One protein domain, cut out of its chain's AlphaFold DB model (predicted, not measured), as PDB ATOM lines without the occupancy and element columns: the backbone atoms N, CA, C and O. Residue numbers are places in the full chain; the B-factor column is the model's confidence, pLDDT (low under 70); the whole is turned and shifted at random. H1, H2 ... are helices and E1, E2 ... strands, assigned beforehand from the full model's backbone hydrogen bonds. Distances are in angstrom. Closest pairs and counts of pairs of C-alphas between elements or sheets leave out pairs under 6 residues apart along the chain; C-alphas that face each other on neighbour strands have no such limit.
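What this domain is: This is residues 7 to 76 of the 621 residues of an uncharacterized protein of Dictyostelium discoideum (UniProt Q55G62). One long helix, H2, has the shorter helix H1 packed on its first part and a small strand hairpin, E1 and E2, beside its middle part. Residues 44 to 51 stick out as a loop before H2, and residues 70 to 76 of H2 stick out at the other end. The printed part has 70 residues, with two named strands and two named helices in the order E1, E2, H1, H2. The sheet, order E1 - E2, is antiparallel, and the class is mixed, helices and strands. The whole is only just compact, close to loose, with a radius of gyration of the C-alphas of 13.2 A and spans of 40 by 27 by 19 A.

Where its parts are: Find C-alpha 7 at (-23.335, -15.490, -74.224), where E1, residues 7 to 11, begins and runs 12.7 A. E2, residues 14 to 19, covers 15.9 A. H1, residues 29 to 38, begins at C-alpha 29 (-40.265, -19.508, -64.849) and runs 14.1 A. H2, residues 54 to 76, runs 32.9 A to C-alpha 76 at (-19.872, -14.192, -89.360).

How they stand to each other: Look first at the hairpin E1 and E2, antiparallel at 152 degrees, where N 9 and O 16 are within hydrogen-bond range at 2.8 A. The closest C-alphas of E2 and H2 are those of Leu 17 and Lys 62, 6.8 A apart. E1 and H1 are apart. H1 and H2 touch, H2 with residues 54 to 61 alone; their closest C-alphas are those of Ser 29 and Thr 54, 5.7 A. They run the same way at a steep tilt of 40 degrees. In H1 and H2 every O i to N i+4 pair is within hydrogen-bond range.

The domain as a whole: The farthest C-alphas, those of Thr 48 and Ser 76, are 42.4 A apart. The printed part has no cut. The link from H1 to H2 is long, 15 residues. Look for pLDDT under 70 at residues 11, 13, 42 to 52 and 76.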
ATOM      1  N   ARG A   7     -24.757 -15.172 -74.435       84.12
ATOM      2  CA  ARG A   7     -23.335 -15.490 -74.224       84.12
ATOM      3  C   ARG A   7     -23.172 -16.939 -73.758       84.12
ATOM      4  O   ARG A   7     -24.061 -17.482 -73.108       84.12
ATOM      5  N   ILE A   8     -22.013 -17.539 -74.021       83.73
ATOM      6  CA  ILE A   8     -21.532 -18.728 -73.299       83.73
ATOM      7  C   ILE A   8     -20.362 -18.288 -72.421       83.73
ATOM      8  O   ILE A   8     -19.457 -17.598 -72.888       83.73
ATOM      9  N   PHE A   9     -20.384 -18.700 -71.157       81.81
ATOM     10  CA  PHE A   9     -19.265 -18.604 -70.229       81.81
ATOM     11  C   PHE A   9     -18.869 -20.015 -69.794       81.81
ATOM     12  O   PHE A   9     -19.639 -20.711 -69.135       81.81
ATOM     13  N   THR A  10     -17.657 -20.436 -70.138       74.37
ATOM     14  CA  THR A  10     -17.094 -21.713 -69.686       74.37
ATOM     15  C   THR A  10     -16.461 -21.523 -68.306       74.37
ATOM     16  O   THR A  10     -15.506 -20.757 -68.164       74.37
ATOM     17  N   VAL A  11     -16.991 -22.195 -67.281       60.52
ATOM     18  CA  VAL A  11     -16.494 -22.118 -65.897       60.52
ATOM     19  C   VAL A  11     -16.146 -23.529 -65.422       60.52
ATOM     20  O   VAL A  11     -17.024 -24.327 -65.094       60.52
ATOM     21  N   GLY A  12     -14.850 -23.855 -65.432       75.35
ATOM     22  CA  GLY A  12     -14.392 -25.244 -65.334       75.35
ATOM     23  C   GLY A  12     -14.823 -26.033 -66.573       75.35
ATOM     24  O   GLY A  12     -14.685 -25.542 -67.692       75.35
ATOM     25  N   GLU A  13     -15.385 -27.222 -66.380       56.11
ATOM     26  CA  GLU A  13     -16.017 -28.018 -67.447       56.11
ATOM     27  C   GLU A  13     -17.426 -27.534 -67.827       56.11
ATOM     28  O   GLU A  13     -17.974 -27.959 -68.842       56.11
ATOM     29  N   LYS A  14     -18.054 -26.666 -67.022       72.72
ATOM     30  CA  LYS A  14     -19.466 -26.315 -67.202       72.72
ATOM     31  C   LYS A  14     -19.620 -25.121 -68.138       72.72
ATOM     32  O   LYS A  14     -19.263 -23.992 -67.798       72.72
ATOM     33  N   GLU A  15     -20.219 -25.368 -69.300       82.35
ATOM     34  CA  GLU A  15     -20.804 -24.312 -70.123       82.35
ATOM     35  C   GLU A  15     -22.017 -23.712 -69.408       82.35
ATOM     36  O   GLU A  15     -23.085 -24.320 -69.311       82.35
ATOM     37  N   SER A  16     -21.861 -22.486 -68.921       85.29
ATOM     38  CA  SER A  16     -22.971 -21.667 -68.466       85.29
ATOM     39  C   SER A  16     -23.427 -20.798 -69.637       85.29
ATOM     40  O   SER A  16     -22.726 -19.880 -70.066       85.29
ATOM     41  N   LEU A  17     -24.602 -21.097 -70.185       88.73
ATOM     42  CA  LEU A  17     -25.284 -20.229 -71.146       88.73
ATOM     43  C   LEU A  17     -25.949 -19.072 -70.388       88.73
ATOM     44  O   LEU A  17     -26.639 -19.296 -69.392       88.73
ATOM     45  N   TRP A  18     -25.719 -17.846 -70.851       90.20
ATOM     46  CA  TRP A  18     -26.218 -16.615 -70.240       90.20
ATOM     47  C   TRP A  18     -27.106 -15.850 -71.222       90.20
ATOM     48  O   TRP A  18     -26.800 -15.737 -72.411       90.20
ATOM     49  N   LEU A  19     -28.189 -15.293 -70.692       87.63
ATOM     50  CA  LEU A  19     -29.152 -14.448 -71.379       87.63
ATOM     51  C   LEU A  19     -29.191 -13.099 -70.655       87.63
ATOM     52  O   LEU A  19     -29.428 -13.055 -69.453       87.63
ATOM     53  N   ASN A  20     -28.952 -11.997 -71.369       87.47
ATOM     54  CA  ASN A  20     -29.062 -10.638 -70.819       87.47
ATOM     55  C   ASN A  20     -28.246 -10.419 -69.529       87.47
ATOM     56  O   ASN A  20     -28.696  -9.779 -68.583       87.47
ATOM     57  N   ASN A  21     -27.014 -10.940 -69.528       84.47
ATOM     58  CA  ASN A  21     -26.071 -10.916 -68.405       84.47
ATOM     59  C   ASN A  21     -26.544 -11.642 -67.115       84.47
ATOM     60  O   ASN A  21     -25.972 -11.396 -66.055       84.47
ATOM     61  N   GLN A  22     -27.481 -12.594 -67.200       87.08
ATOM     62  CA  GLN A  22     -27.717 -13.615 -66.163       87.08
ATOM     63  C   GLN A  22     -27.518 -15.039 -66.716       87.08
ATOM     64  O   GLN A  22     -27.790 -15.262 -67.899       87.08
ATOM     65  N   PRO A  23     -27.063 -16.022 -65.914       88.19
ATOM     66  CA  PRO A  23     -27.083 -17.427 -66.317       88.19
ATOM     67  C   PRO A  23     -28.530 -17.909 -66.485       88.19
ATOM     68  O   PRO A  23     -29.391 -17.572 -65.681       88.19
ATOM     69  N   ILE A  24     -28.805 -18.757 -67.482       86.59
ATOM     70  CA  ILE A  24     -30.158 -19.325 -67.682       86.59
ATOM     71  C   ILE A  24     -30.656 -20.046 -66.419       86.59
ATOM     72  O   ILE A  24     -31.843 -20.024 -66.116       86.59
ATOM     73  N   ASP A  25     -29.731 -20.642 -65.664       86.02
ATOM     74  CA  ASP A  25     -29.996 -21.396 -64.437       86.02
ATOM     75  C   ASP A  25     -30.429 -20.530 -63.234       86.02
ATOM     76  O   ASP A  25     -30.782 -21.095 -62.200       86.02
ATOM     77  N   SER A  26     -30.432 -19.191 -63.349       87.89
ATOM     78  CA  SER A  26     -31.031 -18.279 -62.357       87.89
ATOM     79  C   SER A  26     -32.328 -17.606 -62.814       87.89
ATOM     80  O   SER A  26     -32.886 -16.833 -62.041       87.89
ATOM     81  N   LEU A  27     -32.808 -17.870 -64.036       84.37
ATOM     82  CA  LEU A  27     -34.019 -17.234 -64.561       84.37
ATOM     83  C   LEU A  27     -35.285 -17.832 -63.941       84.37
ATOM     84  O   LEU A  27     -35.445 -19.054 -63.860       84.37
ATOM     85  N   GLU A  28     -36.238 -16.974 -63.582       86.88
ATOM     86  CA  GLU A  28     -37.542 -17.423 -63.103       86.88
ATOM     87  C   GLU A  28     -38.393 -18.023 -64.235       86.88
ATOM     88  O   GLU A  28     -38.261 -17.693 -65.418       86.88
ATOM     89  N   SER A  29     -39.355 -18.880 -63.878       78.30
ATOM     90  CA  SER A  29     -40.265 -19.508 -64.849       78.30
ATOM     91  C   SER A  29     -41.080 -18.487 -65.659       78.30
ATOM     92  O   SER A  29     -41.415 -18.751 -66.817       78.30
ATOM     93  N   GLY A  30     -41.348 -17.303 -65.096       84.18
ATOM     94  CA  GLY A  30     -41.951 -16.175 -65.808       84.18
ATOM     95  C   GLY A  30     -41.035 -15.580 -66.884       84.18
ATOM     96  O   GLY A  30     -41.489 -15.320 -68.001       84.18
ATOM     97  N   GLU A  31     -39.745 -15.411 -66.586       86.20
ATOM     98  CA  GLU A  31     -38.749 -14.871 -67.521       86.20
ATOM     99  C   GLU A  31     -38.495 -15.841 -68.677       86.20
ATOM    100  O   GLU A  31     -38.560 -15.450 -69.842       86.20
ATOM    101  N   ILE A  32     -38.310 -17.128 -68.359       82.92
ATOM    102  CA  ILE A  32     -38.155 -18.215 -69.337       82.92
ATOM    103  C   ILE A  32     -39.364 -18.254 -70.288       82.92
ATOM    104  O   ILE A  32     -39.201 -18.320 -71.509       82.92
ATOM    105  N   LYS A  33     -40.588 -18.151 -69.752       83.46
ATOM    106  CA  LYS A  33     -41.824 -18.124 -70.552       83.46
ATOM    107  C   LYS A  33     -41.924 -16.870 -71.429       83.46
ATOM    108  O   LYS A  33     -42.281 -16.978 -72.601       83.46
ATOM    109  N   SER A  34     -41.567 -15.705 -70.888       84.43
ATOM    110  CA  SER A  34     -41.576 -14.428 -71.616       84.43
ATOM    111  C   SER A  34     -40.544 -14.412 -72.747       84.43
ATOM    112  O   SER A  34     -40.827 -13.912 -73.835       84.43
ATOM    113  N   PHE A  35     -39.374 -15.018 -72.532       86.52
ATOM    114  CA  PHE A  35     -38.348 -15.202 -73.553       86.52
ATOM    115  C   PHE A  35     -38.815 -16.128 -74.691       86.52
ATOM    116  O   PHE A  35     -38.714 -15.751 -75.859       86.52
ATOM    117  N   LEU A  36     -39.384 -17.300 -74.379       86.18
ATOM    118  CA  LEU A  36     -39.924 -18.214 -75.397       86.18
ATOM    119  C   LEU A  36     -41.027 -17.542 -76.232       86.18
ATOM    120  O   LEU A  36     -40.997 -17.601 -77.464       86.18
ATOM    121  N   GLN A  37     -41.939 -16.819 -75.573       86.65
ATOM    122  CA  GLN A  37     -43.003 -16.060 -76.233       86.65
ATOM    123  C   GLN A  37     -42.452 -14.932 -77.127       86.65
ATOM    124  O   GLN A  37     -42.917 -14.771 -78.254       86.65
ATOM    125  N   LYS A  38     -41.426 -14.193 -76.675       87.62
ATOM    126  CA  LYS A  38     -40.741 -13.137 -77.451       87.62
ATOM    127  C   LYS A  38     -40.097 -13.668 -78.739       87.62
ATOM    128  O   LYS A  38     -40.063 -12.956 -79.739       87.62
ATOM    129  N   HIS A  39     -39.593 -14.902 -78.723       84.71
ATOM    130  CA  HIS A  39     -38.883 -15.529 -79.849       84.71
ATOM    131  C   HIS A  39     -39.769 -16.405 -80.748       84.71
ATOM    132  O   HIS A  39     -39.253 -17.187 -81.549       84.71
ATOM    133  N   ASN A  40     -41.099 -16.293 -80.628       85.84
ATOM    134  CA  ASN A  40     -42.077 -17.140 -81.327       85.84
ATOM    135  C   ASN A  40     -41.813 -18.653 -81.150       85.84
ATOM    136  O   ASN A  40     -42.213 -19.462 -81.987       85.84
ATOM    137  N   GLN A  41     -41.144 -19.051 -80.061       78.15
ATOM    138  CA  GLN A  41     -41.005 -20.452 -79.683       78.15
ATOM    139  C   GLN A  41     -42.316 -20.890 -79.041       78.15
ATOM    140  O   GLN A  41     -42.536 -20.730 -77.840       78.15
ATOM    141  N   THR A  42     -43.214 -21.422 -79.868       58.16
ATOM    142  CA  THR A  42     -44.455 -22.028 -79.405       58.16
ATOM    143  C   THR A  42     -44.133 -23.218 -78.508       58.16
ATOM    144  O   THR A  42     -43.756 -24.290 -78.972       58.16
ATOM    145  N   THR A  43     -44.332 -23.049 -77.198       57.90
ATOM    146  CA  THR A  43     -44.545 -24.180 -76.289       57.90
ATOM    147  C   THR A  43     -45.738 -24.955 -76.840       57.90
ATOM    148  O   THR A  43     -46.859 -24.442 -76.788       57.90
ATOM    149  N   THR A  44     -45.479 -26.100 -77.479       44.59
ATOM    150  CA  THR A  44     -46.380 -26.689 -78.478       44.59
ATOM    151  C   THR A  44     -47.800 -26.801 -77.943       44.59
ATOM    152  O   THR A  44     -48.024 -27.453 -76.924       44.59
ATOM    153  N   GLN A  45     -48.751 -26.146 -78.616       39.09
ATOM    154  CA  GLN A  45     -50.124 -25.971 -78.138       39.09
ATOM    155  C   GLN A  45     -50.959 -27.249 -78.326       39.09
ATOM    156  O   GLN A  45     -51.957 -27.278 -79.041       39.09
ATOM    157  N   LEU A  46     -50.527 -28.326 -77.671       36.23
ATOM    158  CA  LEU A  46     -51.331 -29.514 -77.443       36.23
ATOM    159  C   LEU A  46     -52.528 -29.121 -76.573       36.23
ATOM    160  O   LEU A  46     -52.387 -28.479 -75.530       36.23
ATOM    161  N   SER A  47     -53.724 -29.474 -77.040       36.19
ATOM    162  CA  SER A  47     -54.970 -29.242 -76.318       36.19
ATOM    163  C   SER A  47     -54.938 -29.902 -74.937       36.19
ATOM    164  O   SER A  47     -54.421 -31.006 -74.791       36.19
ATOM    165  N   THR A  48     -55.551 -29.233 -73.954       34.05
ATOM    166  CA  THR A  48     -55.652 -29.624 -72.533       34.05
ATOM    167  C   THR A  48     -54.325 -29.747 -71.762       34.05
ATOM    168  O   THR A  48     -53.667 -30.776 -71.765       34.05
ATOM    169  N   GLN A  49     -54.006 -28.670 -71.030       38.68
ATOM    170  CA  GLN A  49     -53.231 -28.624 -69.775       38.68
ATOM    171  C   GLN A  49     -52.037 -29.590 -69.618       38.68
ATOM    172  O   GLN A  49     -52.096 -30.543 -68.845       38.68
ATOM    173  N   PHE A  50     -50.885 -29.218 -70.184       37.84
ATOM    174  CA  PHE A  50     -49.588 -29.641 -69.646       37.84
ATOM    175  C   PHE A  50     -48.784 -28.430 -69.170       37.84
ATOM    176  O   PHE A  50     -48.424 -27.550 -69.952       37.84
ATOM    177  N   TYR A  51     -48.493 -28.392 -67.868       55.29
ATOM    178  CA  TYR A  51     -47.515 -27.468 -67.306       55.29
ATOM    179  C   TYR A  51     -46.113 -27.982 -67.643       55.29
ATOM    180  O   TYR A  51     -45.663 -28.967 -67.059       55.29
ATOM    181  N   LEU A  52     -45.411 -27.300 -68.553       62.17
ATOM    182  CA  LEU A  52     -43.955 -27.423 -68.645       62.17
ATOM    183  C   LEU A  52     -43.368 -27.032 -67.287       62.17
ATOM    184  O   LEU A  52     -43.546 -25.892 -66.849       62.17
ATOM    185  N   ASN A  53     -42.682 -27.958 -66.617       77.56
ATOM    186  CA  ASN A  53     -41.958 -27.600 -65.400       77.56
ATOM    187  C   ASN A  53     -40.732 -26.740 -65.757       77.56
ATOM    188  O   ASN A  53     -40.274 -26.735 -66.906       77.56
ATOM    189  N   THR A  54     -40.195 -26.007 -64.778       73.97
ATOM    190  CA  THR A  54     -39.097 -25.056 -65.010       73.97
ATOM    191  C   THR A  54     -37.921 -25.710 -65.737       73.97
ATOM    192  O   THR A  54     -37.426 -25.137 -66.699       73.97
ATOM    193  N   ASN A  55     -37.550 -26.944 -65.377       75.44
ATOM    194  CA  ASN A  55     -36.427 -27.671 -65.979       75.44
ATOM    195  C   ASN A  55     -36.667 -28.018 -67.461       75.44
ATOM    196  O   ASN A  55     -35.737 -27.957 -68.260       75.44
ATOM    197  N   GLN A  56     -37.899 -28.351 -67.857       77.80
ATOM    198  CA  GLN A  56     -38.226 -28.603 -69.267       77.80
ATOM    199  C   GLN A  56     -38.109 -27.319 -70.098       77.80
ATOM    200  O   GLN A  56     -37.510 -27.329 -71.173       77.80
ATOM    201  N   ALA A  57     -38.626 -26.201 -69.586       77.69
ATOM    202  CA  ALA A  57     -38.525 -24.907 -70.257       77.69
ATOM    203  C   ALA A  57     -37.066 -24.396 -70.316       77.69
ATOM    204  O   ALA A  57     -36.633 -23.875 -71.344       77.69
ATOM    205  N   LEU A  58     -36.285 -24.634 -69.257       79.21
ATOM    206  CA  LEU A  58     -34.845 -24.370 -69.161       79.21
ATOM    207  C   LEU A  58     -34.047 -25.092 -70.263       79.21
ATOM    208  O   LEU A  58     -33.195 -24.484 -70.909       79.21
ATOM    209  N   ILE A  59     -34.345 -26.375 -70.512       82.71
ATOM    210  CA  ILE A  59     -33.712 -27.179 -71.572       82.71
ATOM    211  C   ILE A  59     -34.035 -26.604 -72.959       82.71
ATOM    212  O   ILE A  59     -33.125 -26.417 -73.766       82.71
ATOM    213  N   ILE A  60     -35.303 -26.260 -73.220       80.46
ATOM    214  CA  ILE A  60     -35.726 -25.660 -74.499       80.46
ATOM    215  C   ILE A  60     -34.988 -24.335 -74.746       80.46
ATOM    216  O   ILE A  60     -34.484 -24.107 -75.847       80.46
ATOM    217  N   VAL A  61     -34.855 -23.480 -73.724       81.61
ATOM    218  CA  VAL A  61     -34.106 -22.217 -73.836       81.61
ATOM    219  C   VAL A  61     -32.605 -22.456 -74.036       81.61
ATOM    220  O   VAL A  61     -32.010 -21.786 -74.879       81.61
ATOM    221  N   LYS A  62     -31.988 -23.433 -73.355       86.73
ATOM    222  CA  LYS A  62     -30.570 -23.783 -73.571       86.73
ATOM    223  C   LYS A  62     -30.295 -24.214 -75.015       86.73
ATOM    224  O   LYS A  62     -29.372 -23.683 -75.630       86.73
ATOM    225  N   GLU A  63     -31.107 -25.102 -75.586       86.65
ATOM    226  CA  GLU A  63     -30.914 -25.563 -76.970       86.65
ATOM    227  C   GLU A  63     -31.250 -24.486 -78.018       86.65
ATOM    228  O   GLU A  63     -30.515 -24.325 -78.997       86.65
ATOM    229  N   PHE A  64     -32.283 -23.665 -77.791       86.40
ATOM    230  CA  PHE A  64     -32.567 -22.508 -78.650       86.40
ATOM    231  C   PHE A  64     -31.397 -21.508 -78.674       86.40
ATOM    232  O   PHE A  64     -31.009 -21.027 -79.741       86.40
ATOM    233  N   LEU A  65     -30.796 -21.223 -77.515       86.14
ATOM    234  CA  LEU A  65     -29.687 -20.276 -77.403       86.14
ATOM    235  C   LEU A  65     -28.370 -20.828 -77.973       86.14
ATOM    236  O   LEU A  65     -27.656 -20.080 -78.648       86.14
ATOM    237  N   LYS A  66     -28.088 -22.133 -77.830       86.81
ATOM    238  CA  LYS A  66     -27.004 -22.802 -78.576       86.81
ATOM    239  C   LYS A  66     -27.185 -22.658 -80.089       86.81
ATOM    240  O   LYS A  66     -26.233 -22.302 -80.785       86.81
ATOM    241  N   LYS A  67     -28.401 -22.888 -80.604       88.44
ATOM    242  CA  LYS A  67     -28.702 -22.746 -82.037       88.44
ATOM    243  C   LYS A  67     -28.470 -21.315 -82.528       88.44
ATOM    244  O   LYS A  67     -27.755 -21.131 -83.508       88.44
ATOM    245  N   GLN A  68     -28.990 -20.311 -81.818       86.75
ATOM    246  CA  GLN A  68     -28.777 -18.893 -82.149       86.75
ATOM    247  C   GLN A  68     -27.289 -18.514 -82.206       86.75
ATOM    248  O   GLN A  68     -26.873 -17.776 -83.100       86.75
ATOM    249  N   LEU A  69     -26.464 -19.031 -81.288       81.85
ATOM    250  CA  LEU A  69     -25.017 -18.804 -81.310       81.85
ATOM    251  C   LEU A  69     -24.333 -19.509 -82.488       81.85
ATOM    252  O   LEU A  69     -23.528 -18.880 -83.173       81.85
ATOM    253  N   LYS A  70     -24.690 -20.767 -82.784       85.67
ATOM    254  CA  LYS A  70     -24.163 -21.500 -83.949       85.67
ATOM    255  C   LYS A  70     -24.506 -20.787 -85.264       85.67
ATOM    256  O   LYS A  70     -23.624 -20.603 -86.102       85.67
ATOM    257  N   ASP A  71     -25.738 -20.298 -85.402       82.04
ATOM    258  CA  ASP A  71     -26.194 -19.534 -86.571       82.04
ATOM    259  C   ASP A  71     -25.487 -18.166 -86.689       82.04
ATOM    260  O   ASP A  71     -25.206 -17.717 -87.804       82.04
ATOM    261  N   ARG A  72     -25.162 -17.501 -85.567       79.49
ATOM    262  CA  ARG A  72     -24.359 -16.258 -85.554       79.49
ATOM    263  C   ARG A  72     -22.914 -16.507 -85.999       79.49
ATOM    264  O   ARG A  72     -22.455 -15.811 -86.900       79.49
ATOM    265  N   ILE A  73     -22.246 -17.521 -85.439       73.89
ATOM    266  CA  ILE A  73     -20.859 -17.904 -85.777       73.89
ATOM    267  C   ILE A  73     -20.739 -18.319 -87.253       73.89
ATOM    268  O   ILE A  73     -19.789 -17.943 -87.947       73.89
ATOM    269  N   LEU A  74     -21.721 -19.064 -87.772       74.83
ATOM    270  CA  LEU A  74     -21.732 -19.467 -89.177       74.83
ATOM    271  C   LEU A  74     -21.877 -18.246 -90.104       74.83
ATOM    272  O   LEU A  74     -21.095 -18.087 -91.042       74.83
ATOM    273  N   LYS A  75     -22.809 -17.330 -89.799       73.86
ATOM    274  CA  LYS A  75     -23.007 -16.090 -90.573       73.86
ATOM    275  C   LYS A  75     -21.769 -15.192 -90.571       73.86
ATOM    276  O   LYS A  75     -21.350 -14.776 -91.648       73.86
ATOM    277  N   SER A  76     -21.126 -14.966 -89.420       61.54
ATOM    278  CA  SER A  76     -19.872 -14.192 -89.360       61.54
ATOM    279  C   SER A  76     -18.739 -14.810 -90.189       61.54
ATOM    280  O   SER A  76     -17.847 -14.089 -90.620       61.54
TER     281      SER A  76